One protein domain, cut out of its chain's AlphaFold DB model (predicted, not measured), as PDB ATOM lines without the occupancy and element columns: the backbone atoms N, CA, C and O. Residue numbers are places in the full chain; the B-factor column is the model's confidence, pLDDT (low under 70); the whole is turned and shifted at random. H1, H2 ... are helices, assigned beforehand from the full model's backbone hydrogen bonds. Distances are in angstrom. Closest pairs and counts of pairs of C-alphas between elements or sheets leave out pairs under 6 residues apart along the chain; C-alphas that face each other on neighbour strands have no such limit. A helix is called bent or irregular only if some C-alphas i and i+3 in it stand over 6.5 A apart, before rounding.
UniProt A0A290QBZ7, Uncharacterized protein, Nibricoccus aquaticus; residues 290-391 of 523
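AT A GLANCE: This is residues 290 to 391 of the 523 residues of an uncharacterized protein of Nibricoccus aquaticus (UniProt A0A290QBZ7). H1, H2 and the arm H3a lie side by side and run by turns in opposite ways, with H2 in the middle of the contacts; the bent helix H3 then folds back as H3b, slanting over H2, and the short H4 packs on H3b. The printed part has 102 residues with four named helices, in the order H1, H2, H3, H4, and no named strand; its class is all helix. It is compact, with a radius of gyration of the C-alphas of 13.5 A, and spans 37 by 31 by 21 A.

HOW THE PARTS SIT: H1, residues 290 to 310, is irregular, C-alphas 294 and 297 being 7.4 A apart, with a kink of 46 degrees near residue 297. It forms a helical hairpin with H2, residues 316 to 331: they touch, closest at the C-alphas of Ile 310 and Tyr 319, 6.5 A, at a shallow tilt of 19 degrees, opposite ways. H3, residues 346 to 370, was assigned as one helix by its hydrogen bonds but is bent, C-alphas 358 and 361 being 9.5 A apart; its arms are H3a, residues 346 to 358, and H3b, residues 361 to 370. H2 and H3a form a second helical hairpin and touch, closest at the C-alphas of Phe 327 and Ile 348, 6.5 A, at a shallow tilt of 6 degrees. H1 and H3a are only just apart, the closest C-alphas being 8.3 A from each other. H3a and H3b touch only at the corner, and only just, with 3 pairs of C-alphas within 8 A; of H3a, residues 355 to 356 alone take part. H3b is itself irregular, with 6.7 A between C-alphas 366 and 369. It touches H2, closest at the C-alphas of Ala 320 and Ala 367, 5.9 A, at a steep tilt of 48 degrees, the same way. H4, residues 382 to 387, forms a hairpin with H3b, closest at the C-alphas of Ile 368 and Gln 383, 6.7 A, at a tilt of 37 degrees, only just steep. Each O i to N i+4 pair is within hydrogen-bond range in H2, H3a and H4; in H1 15 of 17 are, in H3b 4 of 6.

IN THESE COORDINATES: H1 begins at C-alpha 290, (199.359, 285.239, 228.537), and is 29.9 A long. H2 is 21.7 A, H3a 18.0 A and H3b 15.1 A long. H4, 8.9 A, ends at C-alpha 387, (174.089, 286.959, 238.812).

THE WHOLE: The C-alphas farthest apart, those of Lys 314 and Ala 337, are 38.7 A apart. The printed part has no cut. The link from H1 to H2 is tight; those from H2 to H3, residues 332 to 345, and from H3 to H4 are long. Mean pLDDT of the printed part is 81.2, with residues 335 to 344, 374 to 385 and 387 to 389 under 70.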
ATOM      1  N   GLU A 290     198.266 286.049 227.986       74.50
ATOM      2  CA  GLU A 290     199.359 285.239 228.537       74.50
ATOM      3  C   GLU A 290     198.847 284.280 229.619       74.50
ATOM      4  O   GLU A 290     199.154 283.086 229.590       74.50
ATOM      5  N   HIS A 291     197.996 284.769 230.524       76.19
ATOM      6  CA  HIS A 291     197.365 283.946 231.549       76.19
ATOM      7  C   HIS A 291     196.466 282.853 230.955       76.19
ATOM      8  O   HIS A 291     196.535 281.689 231.363       76.19
ATOM      9  N   GLN A 292     195.625 283.201 229.975       75.88
ATOM     10  CA  GLN A 292     194.771 282.232 229.287       75.88
ATOM     11  C   GLN A 292     195.606 281.128 228.638       75.88
ATOM     12  O   GLN A 292     195.280 279.952 228.789       75.88
ATOM     13  N   LEU A 293     196.711 281.486 227.977       78.81
ATOM     14  CA  LEU A 293     197.619 280.515 227.374       78.81
ATOM     15  C   LEU A 293     198.290 279.621 228.430       78.81
ATOM     16  O   LEU A 293     198.381 278.408 228.240       78.81
ATOM     17  N   ALA A 294     198.724 280.197 229.555       83.56
ATOM     18  CA  ALA A 294     199.378 279.464 230.638       83.56
ATOM     19  C   ALA A 294     198.432 278.478 231.349       83.56
ATOM     20  O   ALA A 294     198.843 277.379 231.728       83.56
ATOM     21  N   THR A 295     197.160 278.846 231.517       85.81
ATOM     22  CA  THR A 295     196.160 278.026 232.220       85.81
ATOM     23  C   THR A 295     195.404 277.058 231.309       85.81
ATOM     24  O   THR A 295     194.785 276.115 231.814       85.81
ATOM     25  N   GLU A 296     195.475 277.224 229.982       87.38
ATOM     26  CA  GLU A 296     194.745 276.412 228.997       87.38
ATOM     27  C   GLU A 296     194.883 274.896 229.224       87.38
ATOM     28  O   GLU A 296     193.840 274.232 229.276       87.38
ATOM     29  N   PRO A 297     196.084 274.313 229.437       91.94
ATOM     30  CA  PRO A 297     196.212 272.864 229.584       91.94
ATOM     31  C   PRO A 297     195.501 272.324 230.828       91.94
ATOM     32  O   PRO A 297     194.873 271.263 230.772       91.94
ATOM     33  N   VAL A 298     195.574 273.065 231.939       93.44
ATOM     34  CA  VAL A 298     194.926 272.705 233.208       93.44
ATOM     35  C   VAL A 298     193.414 272.824 233.064       93.44
ATOM     36  O   VAL A 298     192.690 271.869 233.338       93.44
ATOM     37  N   ARG A 299     192.926 273.959 232.554       92.25
ATOM     38  CA  ARG A 299     191.489 274.214 232.371       92.25
ATOM     39  C   ARG A 299     190.851 273.225 231.391       92.25
ATOM     40  O   ARG A 299     189.737 272.757 231.627       92.25
ATOM     41  N   ARG A 300     191.581 272.826 230.345       93.88
ATOM     42  CA  ARG A 300     191.175 271.756 229.423       93.88
ATOM     43  C   ARG A 300     191.020 270.414 230.129       93.88
ATOM     44  O   ARG A 300     190.037 269.712 229.893       93.88
ATOM     45  N   GLN A 301     191.977 270.044 230.981       96.06
ATOM     46  CA  GLN A 301     191.890 268.794 231.733       96.06
ATOM     47  C   GLN A 301     190.693 268.809 232.692       96.06
ATOM     48  O   GLN A 301     189.920 267.854 232.698       96.06
ATOM     49  N   LEU A 302     190.459 269.924 233.391       96.44
ATOM     50  CA  LEU A 302     189.282 270.092 234.247       96.44
ATOM     51  C   LEU A 302     187.967 269.891 233.470       96.44
ATOM     52  O   LEU A 302     187.052 269.245 233.973       96.44
ATOM     53  N   ALA A 303     187.867 270.398 232.235       95.06
ATOM     54  CA  ALA A 303     186.681 270.202 231.394       95.06
ATOM     55  C   ALA A 303     186.462 268.725 231.001       95.06
ATOM     56  O   ALA A 303     185.327 268.240 230.992       95.06
ATOM     57  N   ARG A 304     187.541 267.982 230.717       95.81
ATOM     58  CA  ARG A 304     187.480 266.534 230.438       95.81
ATOM     59  C   ARG A 304     187.033 265.747 231.670       95.81
ATOM     60  O   ARG A 304     186.153 264.891 231.566       95.81
ATOM     61  N   ASP A 305     187.597 266.075 232.829       96.19
ATOM     62  CA  ASP A 305     187.278 265.426 234.103       96.19
ATOM     63  C   ASP A 305     185.827 265.696 234.521       96.19
ATOM     64  O   ASP A 305     185.126 264.782 234.977       96.19
ATOM     65  N   LEU A 306     185.338 266.920 234.292       95.44
ATOM     66  CA  LEU A 306     183.933 267.270 234.475       95.44
ATOM     67  C   LEU A 306     183.034 266.377 233.622       95.44
ATOM     68  O   LEU A 306     182.118 265.750 234.153       95.44
ATOM     69  N   GLN A 307     183.295 266.287 232.316       93.62
ATOM     70  CA  GLN A 307     182.467 265.494 231.407       93.62
ATOM     71  C   GLN A 307     182.430 264.014 231.825       93.62
ATOM     72  O   GLN A 307     181.359 263.398 231.830       93.62
ATOM     73  N   ALA A 308     183.570 263.452 232.235       93.12
ATOM     74  CA  ALA A 308     183.644 262.084 232.739       93.12
ATOM     75  C   ALA A 308     182.821 261.881 234.023       93.12
ATOM     76  O   ALA A 308     182.187 260.837 234.184       93.12
ATOM     77  N   SER A 309     182.804 262.884 234.904       94.12
ATOM     78  CA  SER A 309     182.139 262.832 236.211       94.12
ATOM     79  C   SER A 309     180.636 263.114 236.141       94.12
ATOM     80  O   SER A 309     179.864 262.588 236.947       94.12
ATOM     81  N   ILE A 310     180.205 263.949 235.192       92.62
ATOM     82  CA  ILE A 310     178.848 264.503 235.158       92.62
ATOM     83  C   ILE A 310     177.859 263.665 234.343       92.62
ATOM     84  O   ILE A 310     176.651 263.739 234.576       92.62
ATOM     85  N   LYS A 311     178.356 262.841 233.412       88.31
ATOM     86  CA  LYS A 311     177.541 262.045 232.475       88.31
ATOM     87  C   LYS A 311     176.505 261.143 233.162       88.31
ATOM     88  O   LYS A 311     175.404 260.977 232.646       88.31
ATOM     89  N   ASP A 312     176.827 260.627 234.348       88.75
ATOM     90  CA  ASP A 312     175.975 259.687 235.088       88.75
ATOM     91  C   ASP A 312     175.093 260.378 236.148       88.75
ATOM     92  O   ASP A 312     174.282 259.730 236.816       88.75
ATOM     93  N   LYS A 313     175.220 261.703 236.317       93.00
ATOM     94  CA  LYS A 313     174.461 262.464 237.317       93.00
ATOM     95  C   LYS A 313     173.056 262.769 236.801       93.00
ATOM     96  O   LYS A 313     172.880 263.363 235.734       93.00
ATOM     97  N   LYS A 314     172.040 262.358 237.567       90.50
ATOM     98  CA  LYS A 314     170.619 262.497 237.193       90.50
ATOM     99  C   LYS A 314     169.862 263.535 238.017       90.50
ATOM    100  O   LYS A 314     168.956 264.160 237.477       90.50
ATOM    101  N   THR A 315     170.214 263.707 239.290       96.38
ATOM    102  CA  THR A 315     169.540 264.653 240.188       96.38
ATOM    103  C   THR A 315     170.191 266.032 240.118       96.38
ATOM    104  O   THR A 315     171.382 266.142 239.823       96.38
ATOM    105  N   ALA A 316     169.420 267.079 240.420       96.38
ATOM    106  CA  ALA A 316     169.946 268.440 240.510       96.38
ATOM    107  C   ALA A 316     171.054 268.550 241.573       96.38
ATOM    108  O   ALA A 316     172.080 269.169 241.317       96.38
ATOM    109  N   GLY A 317     170.890 267.893 242.729       96.94
ATOM    110  CA  GLY A 317     171.860 267.933 243.828       96.94
ATOM    111  C   GLY A 317     173.209 267.303 243.475       96.94
ATOM    112  O   GLY A 317     174.245 267.940 243.651       96.94
ATOM    113  N   ASP A 318     173.218 266.090 242.910       96.56
ATOM    114  CA  ASP A 318     174.477 265.423 242.536       96.56
ATOM    115  C   ASP A 318     175.213 266.180 241.422       96.56
ATOM    116  O   ASP A 318     176.448 266.225 241.375       96.56
ATOM    117  N   TYR A 319     174.446 266.769 240.505       96.81
ATOM    118  CA  TYR A 319     174.978 267.570 239.415       96.81
ATOM    119  C   TYR A 319     175.565 268.884 239.940       96.81
ATOM    120  O   TYR A 319     176.701 269.215 239.607       96.81
ATOM    121  N   ALA A 320     174.843 269.589 240.817       96.56
ATOM    122  CA  ALA A 320     175.309 270.812 241.463       96.56
ATOM    123  C   ALA A 320     176.584 270.572 242.281       96.56
ATOM    124  O   ALA A 320     177.523 271.356 242.169       96.56
ATOM    125  N   ALA A 321     176.669 269.468 243.030       96.81
ATOM    126  CA  ALA A 321     177.878 269.105 243.770       96.81
ATOM    127  C   ALA A 321     179.081 268.873 242.839       96.81
ATOM    128  O   ALA A 321     180.191 269.318 243.129       96.81
ATOM    129  N   THR A 322     178.856 268.221 241.693       97.19
ATOM    130  CA  THR A 322     179.900 267.995 240.679       97.19
ATOM    131  C   THR A 322     180.373 269.319 240.069       97.19
ATOM    132  O   THR A 322     181.579 269.546 239.960       97.19
ATOM    133  N   LEU A 323     179.442 270.223 239.741       95.69
ATOM    134  CA  LEU A 323     179.772 271.574 239.281       95.69
ATOM    135  C   LEU A 323     180.529 272.376 240.340       95.69
ATOM    136  O   LEU A 323     181.482 273.061 239.995       95.69
ATOM    137  N   GLY A 324     180.177 272.253 241.621       93.88
ATOM    138  CA  GLY A 324     180.865 272.957 242.704       93.88
ATOM    139  C   GLY A 324     182.353 272.610 242.794       93.88
ATOM    140  O   GLY A 324     183.180 273.504 242.973       93.88
ATOM    141  N   VAL A 325     182.712 271.334 242.606       95.38
ATOM    142  CA  VAL A 325     184.120 270.895 242.545       95.38
ATOM    143  C   VAL A 325     184.830 271.504 241.337       95.38
ATOM    144  O   VAL A 325     185.935 272.026 241.469       95.38
ATOM    145  N   TYR A 326     184.186 271.470 240.171       95.44
ATOM    146  CA  TYR A 326     184.740 272.028 238.941       95.44
ATOM    147  C   TYR A 326     184.932 273.546 239.017       95.44
ATOM    148  O   TYR A 326     186.017 274.040 238.723       95.44
ATOM    149  N   PHE A 327     183.918 274.281 239.476       91.81
ATOM    150  CA  PHE A 327     183.985 275.726 239.672       91.81
ATOM    151  C   PHE A 327     185.088 276.089 240.650       91.81
ATOM    152  O   PHE A 327     185.856 276.997 240.369       91.81
ATOM    153  N   LYS A 328     185.245 275.341 241.746       90.25
ATOM    154  CA  LYS A 328     186.331 275.587 242.697       90.25
ATOM    155  C   LYS A 328     187.694 275.492 242.013       90.25
ATOM    156  O   LYS A 328     188.495 276.410 242.133       90.25
ATOM    157  N   ALA A 329     187.920 274.415 241.262       92.56
ATOM    158  CA  ALA A 329     189.176 274.200 240.558       92.56
ATOM    159  C   ALA A 329     189.437 275.264 239.477       92.56
ATOM    160  O   ALA A 329     190.573 275.692 239.317       92.56
ATOM    161  N   LEU A 330     188.404 275.727 238.761       88.56
ATOM    162  CA  LEU A 330     188.536 276.846 237.822       88.56
ATOM    163  C   LEU A 330     188.919 278.142 238.538       88.56
ATOM    164  O   LEU A 330     189.840 278.824 238.099       88.56
ATOM    165  N   LEU A 331     188.247 278.467 239.645       83.50
ATOM    166  CA  LEU A 331     188.514 279.680 240.421       83.50
ATOM    167  C   LEU A 331     189.947 279.696 240.981       83.50
ATOM    168  O   LEU A 331     190.568 280.748 241.042       83.50
ATOM    169  N   GLU A 332     190.507 278.531 241.313       85.81
ATOM    170  CA  GLU A 332     191.904 278.382 241.751       85.81
ATOM    171  C   GLU A 332     192.936 278.639 240.634       85.81
ATOM    172  O   GLU A 332     194.115 278.820 240.932       85.81
ATOM    173  N   THR A 333     192.523 278.681 239.358       84.38
ATOM    174  CA  THR A 333     193.427 279.024 238.242       84.38
ATOM    175  C   THR A 333     193.661 280.526 238.079       84.38
ATOM    176  O   THR A 333     194.636 280.898 237.435       84.38
ATOM    177  N   TYR A 334     192.821 281.378 238.675       75.88
ATOM    178  CA  TYR A 334     192.865 282.836 238.512       75.88
ATOM    179  C   TYR A 334     194.003 283.506 239.297       75.88
ATOM    180  O   TYR A 334     194.335 283.077 240.404       75.88
ATOM    181  N   GLN A 335     194.563 284.610 238.769       65.19
ATOM    182  CA  GLN A 335     195.529 285.451 239.491       65.19
ATOM    183  C   GLN A 335     194.983 286.870 239.801       65.19
ATOM    184  O   GLN A 335     194.434 287.529 238.919       65.19
ATOM    185  N   PRO A 336     195.174 287.410 241.027       54.22
ATOM    186  CA  PRO A 336     194.557 288.676 241.471       54.22
ATOM    187  C   PRO A 336     194.962 289.961 240.722       54.22
ATOM    188  O   PRO A 336     194.287 290.979 240.861       54.22
ATOM    189  N   ALA A 337     196.055 289.962 239.951       50.59
ATOM    190  CA  ALA A 337     196.530 291.153 239.230       50.59
ATOM    191  C   ALA A 337     195.719 291.470 237.947       50.59
ATOM    192  O   ALA A 337     195.967 292.474 237.278       50.59
ATOM    193  N   GLU A 338     194.729 290.638 237.613       53.53
ATOM    194  CA  GLU A 338     193.998 290.616 236.336       53.53
ATOM    195  C   GLU A 338     192.578 291.241 236.425       53.53
ATOM    196  O   GLU A 338     191.849 291.335 235.438       53.53
ATOM    197  N   THR A 339     192.176 291.722 237.605       46.50
ATOM    198  CA  THR A 339     190.803 291.607 238.145       46.50
ATOM    199  C   THR A 339     189.822 292.759 237.895       46.50
ATOM    200  O   THR A 339     188.831 292.859 238.610       46.50
ATOM    201  N   ALA A 340     189.996 293.610 236.872       40.75
ATOM    202  CA  ALA A 340     188.952 294.636 236.608       40.75
ATOM    203  C   ALA A 340     187.891 294.238 235.571       40.75
ATOM    204  O   ALA A 340     187.044 295.058 235.263       40.75
ATOM    205  N   ASP A 341     187.901 293.001 235.074       44.88
ATOM    206  CA  ASP A 341     186.782 292.466 234.290       44.88
ATOM    207  C   ASP A 341     186.454 291.050 234.757       44.88
ATOM    208  O   ASP A 341     186.774 290.051 234.119       44.88
ATOM    209  N   PHE A 342     185.753 290.970 235.888       44.22
ATOM    210  CA  PHE A 342     185.005 289.781 236.313       44.22
ATOM    211  C   PHE A 342     183.809 289.465 235.400       44.22
ATOM    212  O   PHE A 342     182.872 288.788 235.823       44.22
ATOM    213  N   GLY A 343     183.835 289.945 234.152       50.72
ATOM    214  CA  GLY A 343     182.875 289.669 233.094       50.72
ATOM    215  C   GLY A 343     182.950 288.212 232.648       50.72
ATOM    216  O   GLY A 343     183.354 287.907 231.536       50.72
ATOM    217  N   VAL A 344     182.540 287.335 233.556       59.66
ATOM    218  CA  VAL A 344     182.068 285.973 233.373       59.66
ATOM    219  C   VAL A 344     183.050 284.960 232.772       59.66
ATOM    220  O   VAL A 344     183.254 284.884 231.562       59.66
ATOM    221  N   ASP A 345     183.592 284.075 233.620       75.50
ATOM    222  CA  ASP A 345     184.270 282.858 233.153       75.50
ATOM    223  C   ASP A 345     183.311 282.062 232.256       75.50
ATOM    224  O   ASP A 345     182.261 281.588 232.701       75.50
ATOM    225  N   GLN A 346     183.662 281.892 230.985       74.44
ATOM    226  CA  GLN A 346     182.797 281.234 230.006       74.44
ATOM    227  C   GLN A 346     182.532 279.763 230.330       74.44
ATOM    228  O   GLN A 346     181.462 279.247 230.005       74.44
ATOM    229  N   ALA A 347     183.462 279.094 231.015       84.00
ATOM    230  CA  ALA A 347     183.254 277.732 231.478       84.00
ATOM    231  C   ALA A 347     182.219 277.679 232.609       84.00
ATOM    232  O   ALA A 347     181.337 276.822 232.597       84.00
ATOM    233  N   ILE A 348     182.264 278.634 233.543       86.56
ATOM    234  CA  ILE A 348     181.258 278.749 234.608       86.56
ATOM    235  C   ILE A 348     179.899 279.142 234.015       86.56
ATOM    236  O   ILE A 348     178.891 278.504 234.313       86.56
ATOM    237  N   THR A 349     179.877 280.134 233.121       80.31
ATOM    238  CA  THR A 349     178.674 280.614 232.413       80.31
ATOM    239  C   THR A 349     177.954 279.483 231.694       80.31
ATOM    240  O   THR A 349     176.745 279.300 231.853       80.31
ATOM    241  N   GLY A 350     178.703 278.717 230.892       82.81
ATOM    242  CA  GLY A 350     178.159 277.634 230.083       82.81
ATOM    243  C   GLY A 350     177.526 276.552 230.950       82.81
ATOM    244  O   GLY A 350     176.402 276.125 230.688       82.81
ATOM    245  N   GLU A 351     178.195 276.162 232.034       91.12
ATOM    246  CA  GLU A 351     177.678 275.150 232.955       91.12
ATOM    247  C   GLU A 351     176.498 275.642 233.796       91.12
ATOM    248  O   GLU A 351     175.556 274.885 234.034       91.12
ATOM    249  N   LEU A 352     176.499 276.913 234.203       89.44
ATOM    250  CA  LEU A 352     175.378 277.526 234.910       89.44
ATOM    251  C   LEU A 352     174.120 277.562 234.039       89.44
ATOM    252  O   LEU A 352     173.030 277.199 234.488       89.44
ATOM    253  N   ARG A 353     174.275 277.940 232.767       86.06
ATOM    254  CA  ARG A 353     173.193 277.895 231.781       86.06
ATOM    255  C   ARG A 353     172.706 276.466 231.559       86.06
ATOM    256  O   ARG A 353     171.506 276.227 231.658       86.06
ATOM    257  N   ALA A 354     173.616 275.515 231.350       88.75
ATOM    258  CA  ALA A 354     173.269 274.107 231.174       88.75
ATOM    259  C   ALA A 354     172.518 273.537 232.390       88.75
ATOM    260  O   ALA A 354     171.567 272.768 232.234       88.75
ATOM    261  N   PHE A 355     172.911 273.926 233.607       93.50
ATOM    262  CA  PHE A 355     172.213 273.546 234.832       93.50
ATOM    263  C   PHE A 355     170.793 274.117 234.873       93.50
ATOM    264  O   PHE A 355     169.838 273.376 235.115       93.50
ATOM    265  N   TYR A 356     170.647 275.414 234.589       91.75
ATOM    266  CA  TYR A 356     169.353 276.088 234.569       91.75
ATOM    267  C   TYR A 356     168.408 275.492 233.528       91.75
ATOM    268  O   TYR A 356     167.254 275.215 233.840       91.75
ATOM    269  N   GLU A 357     168.880 275.256 232.304       88.06
ATOM    270  CA  GLU A 357     168.051 274.666 231.250       88.06
ATOM    271  C   GLU A 357     167.623 273.237 231.591       88.06
ATOM    272  O   GLU A 357     166.512 272.824 231.259       88.06
ATOM    273  N   ARG A 358     168.479 272.489 232.295       91.75
ATOM    274  CA  ARG A 358     168.207 271.101 232.667       91.75
ATOM    275  C   ARG A 358     167.284 270.956 233.876       91.75
ATOM    276  O   ARG A 358     166.448 270.055 233.881       91.75
ATOM    277  N   PHE A 359     167.465 271.771 234.915       95.25
ATOM    278  CA  PHE A 359     166.789 271.591 236.209       95.25
ATOM    279  C   PHE A 359     165.833 272.731 236.584       95.25
ATOM    280  O   PHE A 359     165.058 272.596 237.531       95.25
ATOM    281  N   GLY A 360     165.837 273.824 235.824       93.50
ATOM    282  CA  GLY A 360     164.943 274.960 236.001       93.50
ATOM    283  C   GLY A 360     165.377 275.938 237.093       93.50
ATOM    284  O   GLY A 360     166.338 275.731 237.834       93.50
ATOM    285  N   ALA A 361     164.633 277.037 237.193       91.50
ATOM    286  CA  ALA A 361     164.968 278.157 238.067       91.50
ATOM    287  C   ALA A 361     165.043 277.789 239.556       91.50
ATOM    288  O   ALA A 361     165.967 278.232 240.230       91.50
ATOM    289  N   GLN A 362     164.121 276.961 240.066       91.25
ATOM    290  CA  GLN A 362     164.112 276.578 241.484       91.25
ATOM    291  C   GLN A 362     165.375 275.807 241.873       91.25
ATOM    292  O   GLN A 362     166.045 276.171 242.834       91.25
ATOM    293  N   ALA A 363     165.741 274.784 241.099       95.50
ATOM    294  CA  ALA A 363     166.948 274.012 241.370       95.50
ATOM    295  C   ALA A 363     168.205 274.889 241.294       95.50
ATOM    296  O   ALA A 363     169.124 274.716 242.090       95.50
ATOM    297  N   THR A 364     168.248 275.842 240.356       93.00
ATOM    298  CA  THR A 364     169.361 276.799 240.240       93.00
ATOM    299  C   THR A 364     169.443 277.707 241.461       93.00
ATOM    300  O   THR A 364     170.527 277.902 242.006       93.00
ATOM    301  N   THR A 365     168.303 278.212 241.936       88.19
ATOM    302  CA  THR A 365     168.212 278.985 243.180       88.19
ATOM    303  C   THR A 365     168.764 278.207 244.372       88.19
ATOM    304  O   THR A 365     169.511 278.780 245.161       88.19
ATOM    305  N   ASP A 366     168.442 276.919 244.477       90.38
ATOM    306  CA  ASP A 366     168.893 276.065 245.580       90.38
ATOM    307  C   ASP A 366     170.393 275.716 245.474       90.38
ATOM    308  O   ASP A 366     171.064 275.543 246.490       90.38
ATOM    309  N   ALA A 367     170.932 275.623 244.253       92.44
ATOM    310  CA  ALA A 367     172.321 275.247 243.996       92.44
ATOM    311  C   ALA A 367     173.319 276.398 244.197       92.44
ATOM    312  O   ALA A 367     174.391 276.164 244.756       92.44
ATOM    313  N   ILE A 368     172.980 277.628 243.786       88.00
ATOM    314  CA  ILE A 368     173.889 278.792 243.830       88.00
ATOM    315  C   ILE A 368     174.578 278.975 245.199       88.00
ATOM    316  O   ILE A 368     175.800 279.120 245.218       88.00
ATOM    317  N   PRO A 369     173.872 278.920 246.349       85.75
ATOM    318  CA  PRO A 369     174.501 279.091 247.662       85.75
ATOM    319  C   PRO A 369     175.512 277.996 248.034       85.75
ATOM    320  O   PRO A 369     176.269 278.165 248.983       85.75
ATOM    321  N   THR A 370     175.508 276.861 247.327       89.94
ATOM    322  CA  THR A 370     176.408 275.724 247.587       89.94
ATOM    323  C   THR A 370     177.724 275.806 246.813       89.94
ATOM    324  O   THR A 370     178.652 275.047 247.099       89.94
ATOM    325  N   TRP A 371     177.818 276.701 245.828       89.94
ATOM    326  CA  TRP A 371     178.988 276.833 244.971       89.94
ATOM    327  C   TRP A 371     180.032 277.803 245.538       89.94
ATOM    328  O   TRP A 371     179.698 278.715 246.299       89.94
ATOM    329  N   PRO A 372     181.320 277.599 245.207       85.50
ATOM    330  CA  PRO A 372     182.401 278.430 245.723       85.50
ATOM    331  C   PRO A 372     182.290 279.868 245.218       85.50
ATOM    332  O   PRO A 372     182.070 280.117 244.039       85.50
ATOM    333  N   LYS A 373     182.526 280.829 246.108       74.75
ATOM    334  CA  LYS A 373     182.655 282.237 245.726       74.75
ATOM    335  C   LYS A 373     184.013 282.506 245.093       74.75
ATOM    336  O   LYS A 373     185.012 281.912 245.503       74.75
ATOM    337  N   HIS A 374     184.069 283.458 244.170       67.75
ATOM    338  CA  HIS A 374     185.353 284.011 243.754       67.75
ATOM    339  C   HIS A 374     185.986 284.821 244.910       67.75
ATOM    340  O   HIS A 374     185.273 285.435 245.710       67.75
ATOM    341  N   ALA A 375     187.320 284.795 245.026       64.69
ATOM    342  CA  ALA A 375     188.065 285.400 246.137       64.69
ATOM    343  C   ALA A 375     187.798 286.907 246.307       64.69
ATOM    344  O   ALA A 375     187.744 287.393 247.436       64.69
ATOM    345  N   ASP A 376     187.536 287.602 245.200       59.44
ATOM    346  CA  ASP A 376     187.286 289.050 245.158       59.44
ATOM    347  C   ASP A 376     185.885 289.467 245.640       59.44
ATOM    348  O   ASP A 376     185.605 290.657 245.780       59.44
ATOM    349  N   PHE A 377     184.991 288.515 245.936       62.03
ATOM    350  CA  PHE A 377     183.655 288.809 246.458       62.03
ATOM    351  C   PHE A 377     183.568 288.534 247.967       62.03
ATOM    352  O   PHE A 377     183.986 287.485 248.468       62.03
ATOM    353  N   ASN A 378     182.956 289.463 248.711       56.91
ATOM    354  CA  ASN A 378     182.630 289.287 250.133       56.91
ATOM    355  C   ASN A 378     181.661 288.104 250.346       56.91
ATOM    356  O   ASN A 378     180.942 287.715 249.428       56.91
ATOM    357  N   GLU A 379     181.605 287.530 251.557       48.50
ATOM    358  CA  GLU A 379     180.767 286.348 251.870       48.50
ATOM    359  C   GLU A 379     179.265 286.533 251.569       48.50
ATOM    360  O   GLU A 379     178.588 285.558 251.265       48.50
ATOM    361  N   GLY A 380     178.754 287.770 251.549       50.06
ATOM    362  CA  GLY A 380     177.377 288.084 251.136       50.06
ATOM    363  C   GLY A 380     177.159 288.243 249.622       50.06
ATOM    364  O   GLY A 380     176.031 288.454 249.193       50.06
ATOM    365  N   MET A 381     178.213 288.160 248.800       53.38
ATOM    366  CA  MET A 381     178.180 288.457 247.358       53.38
ATOM    367  C   MET A 381     178.404 287.233 246.455       53.38
ATOM    368  O   MET A 381     178.539 287.389 245.242       53.38
ATOM    369  N   ILE A 382     178.391 286.011 247.007       55.28
ATOM    370  CA  ILE A 382     178.438 284.759 246.216       55.28
ATOM    371  C   ILE A 382     177.367 284.797 245.122       55.28
ATOM    372  O   ILE A 382     177.630 284.549 243.951       55.28
ATOM    373  N   GLN A 383     176.167 285.220 245.504       58.28
ATOM    374  CA  GLN A 383     175.028 285.369 244.613       58.28
ATOM    375  C   GLN A 383     175.264 286.437 243.542       58.28
ATOM    376  O   GLN A 383     175.055 286.161 242.366       58.28
ATOM    377  N   ALA A 384     175.794 287.599 243.935       60.75
ATOM    378  CA  ALA A 384     176.132 288.658 242.994       60.75
ATOM    379  C   ALA A 384     177.117 288.160 241.923       60.75
ATOM    380  O   ALA A 384     176.901 288.439 240.751       60.75
ATOM    381  N   SER A 385     178.129 287.359 242.284       63.72
ATOM    382  CA  SER A 385     179.104 286.843 241.307       63.72
ATOM    383  C   SER A 385     178.483 285.941 240.228       63.72
ATOM    384  O   SER A 385     178.851 286.038 239.057       63.72
ATOM    385  N   TYR A 386     177.485 285.126 240.581       74.19
ATOM    386  CA  TYR A 386     176.765 284.298 239.610       74.19
ATOM    387  C   TYR A 386     175.669 285.068 238.869       74.19
ATOM    388  O   TYR A 386     175.379 284.733 237.725       74.19
ATOM    389  N   ASP A 387     175.100 286.120 239.463       68.44
ATOM    390  CA  ASP A 387     174.089 286.959 238.812       68.44
ATOM    391  C   ASP A 387     174.667 287.746 237.616       68.44
ATOM    392  O   ASP A 387     173.950 287.988 236.646       68.44
ATOM    393  N   TRP A 388     175.967 288.072 237.629       65.81
ATOM    394  CA  TRP A 388     176.685 288.583 236.447       65.81
ATOM    395  C   TRP A 388     176.859 287.524 235.349       65.81
ATOM    396  O   TRP A 388     177.112 287.869 234.200       65.81
ATOM    397  N   SER A 389     176.709 286.240 235.693       69.94
ATOM    398  CA  SER A 389     176.962 285.098 234.807       69.94
ATOM    399  C   SER A 389     175.724 284.524 234.125       69.94
ATOM    400  O   SER A 389     175.806 283.509 233.431       69.94
ATOM    401  N   ILE A 390     174.560 285.128 234.341       75.31
ATOM    402  CA  ILE A 390     173.281 284.619 233.851       75.31
ATOM    403  C   ILE A 390     172.577 285.652 232.990       75.31
ATOM    404  O   ILE A 390     172.705 286.858 233.177       75.31
ATOM    405  N   THR A 391     171.776 285.164 232.048       74.44
ATOM    406  CA  THR A 391     170.963 286.042 231.208       74.44
ATOM    407  C   THR A 391     169.900 286.752 232.045       74.44
ATOM    408  O   THR A 391     169.460 286.249 233.084       74.44
TER     409      THR A 391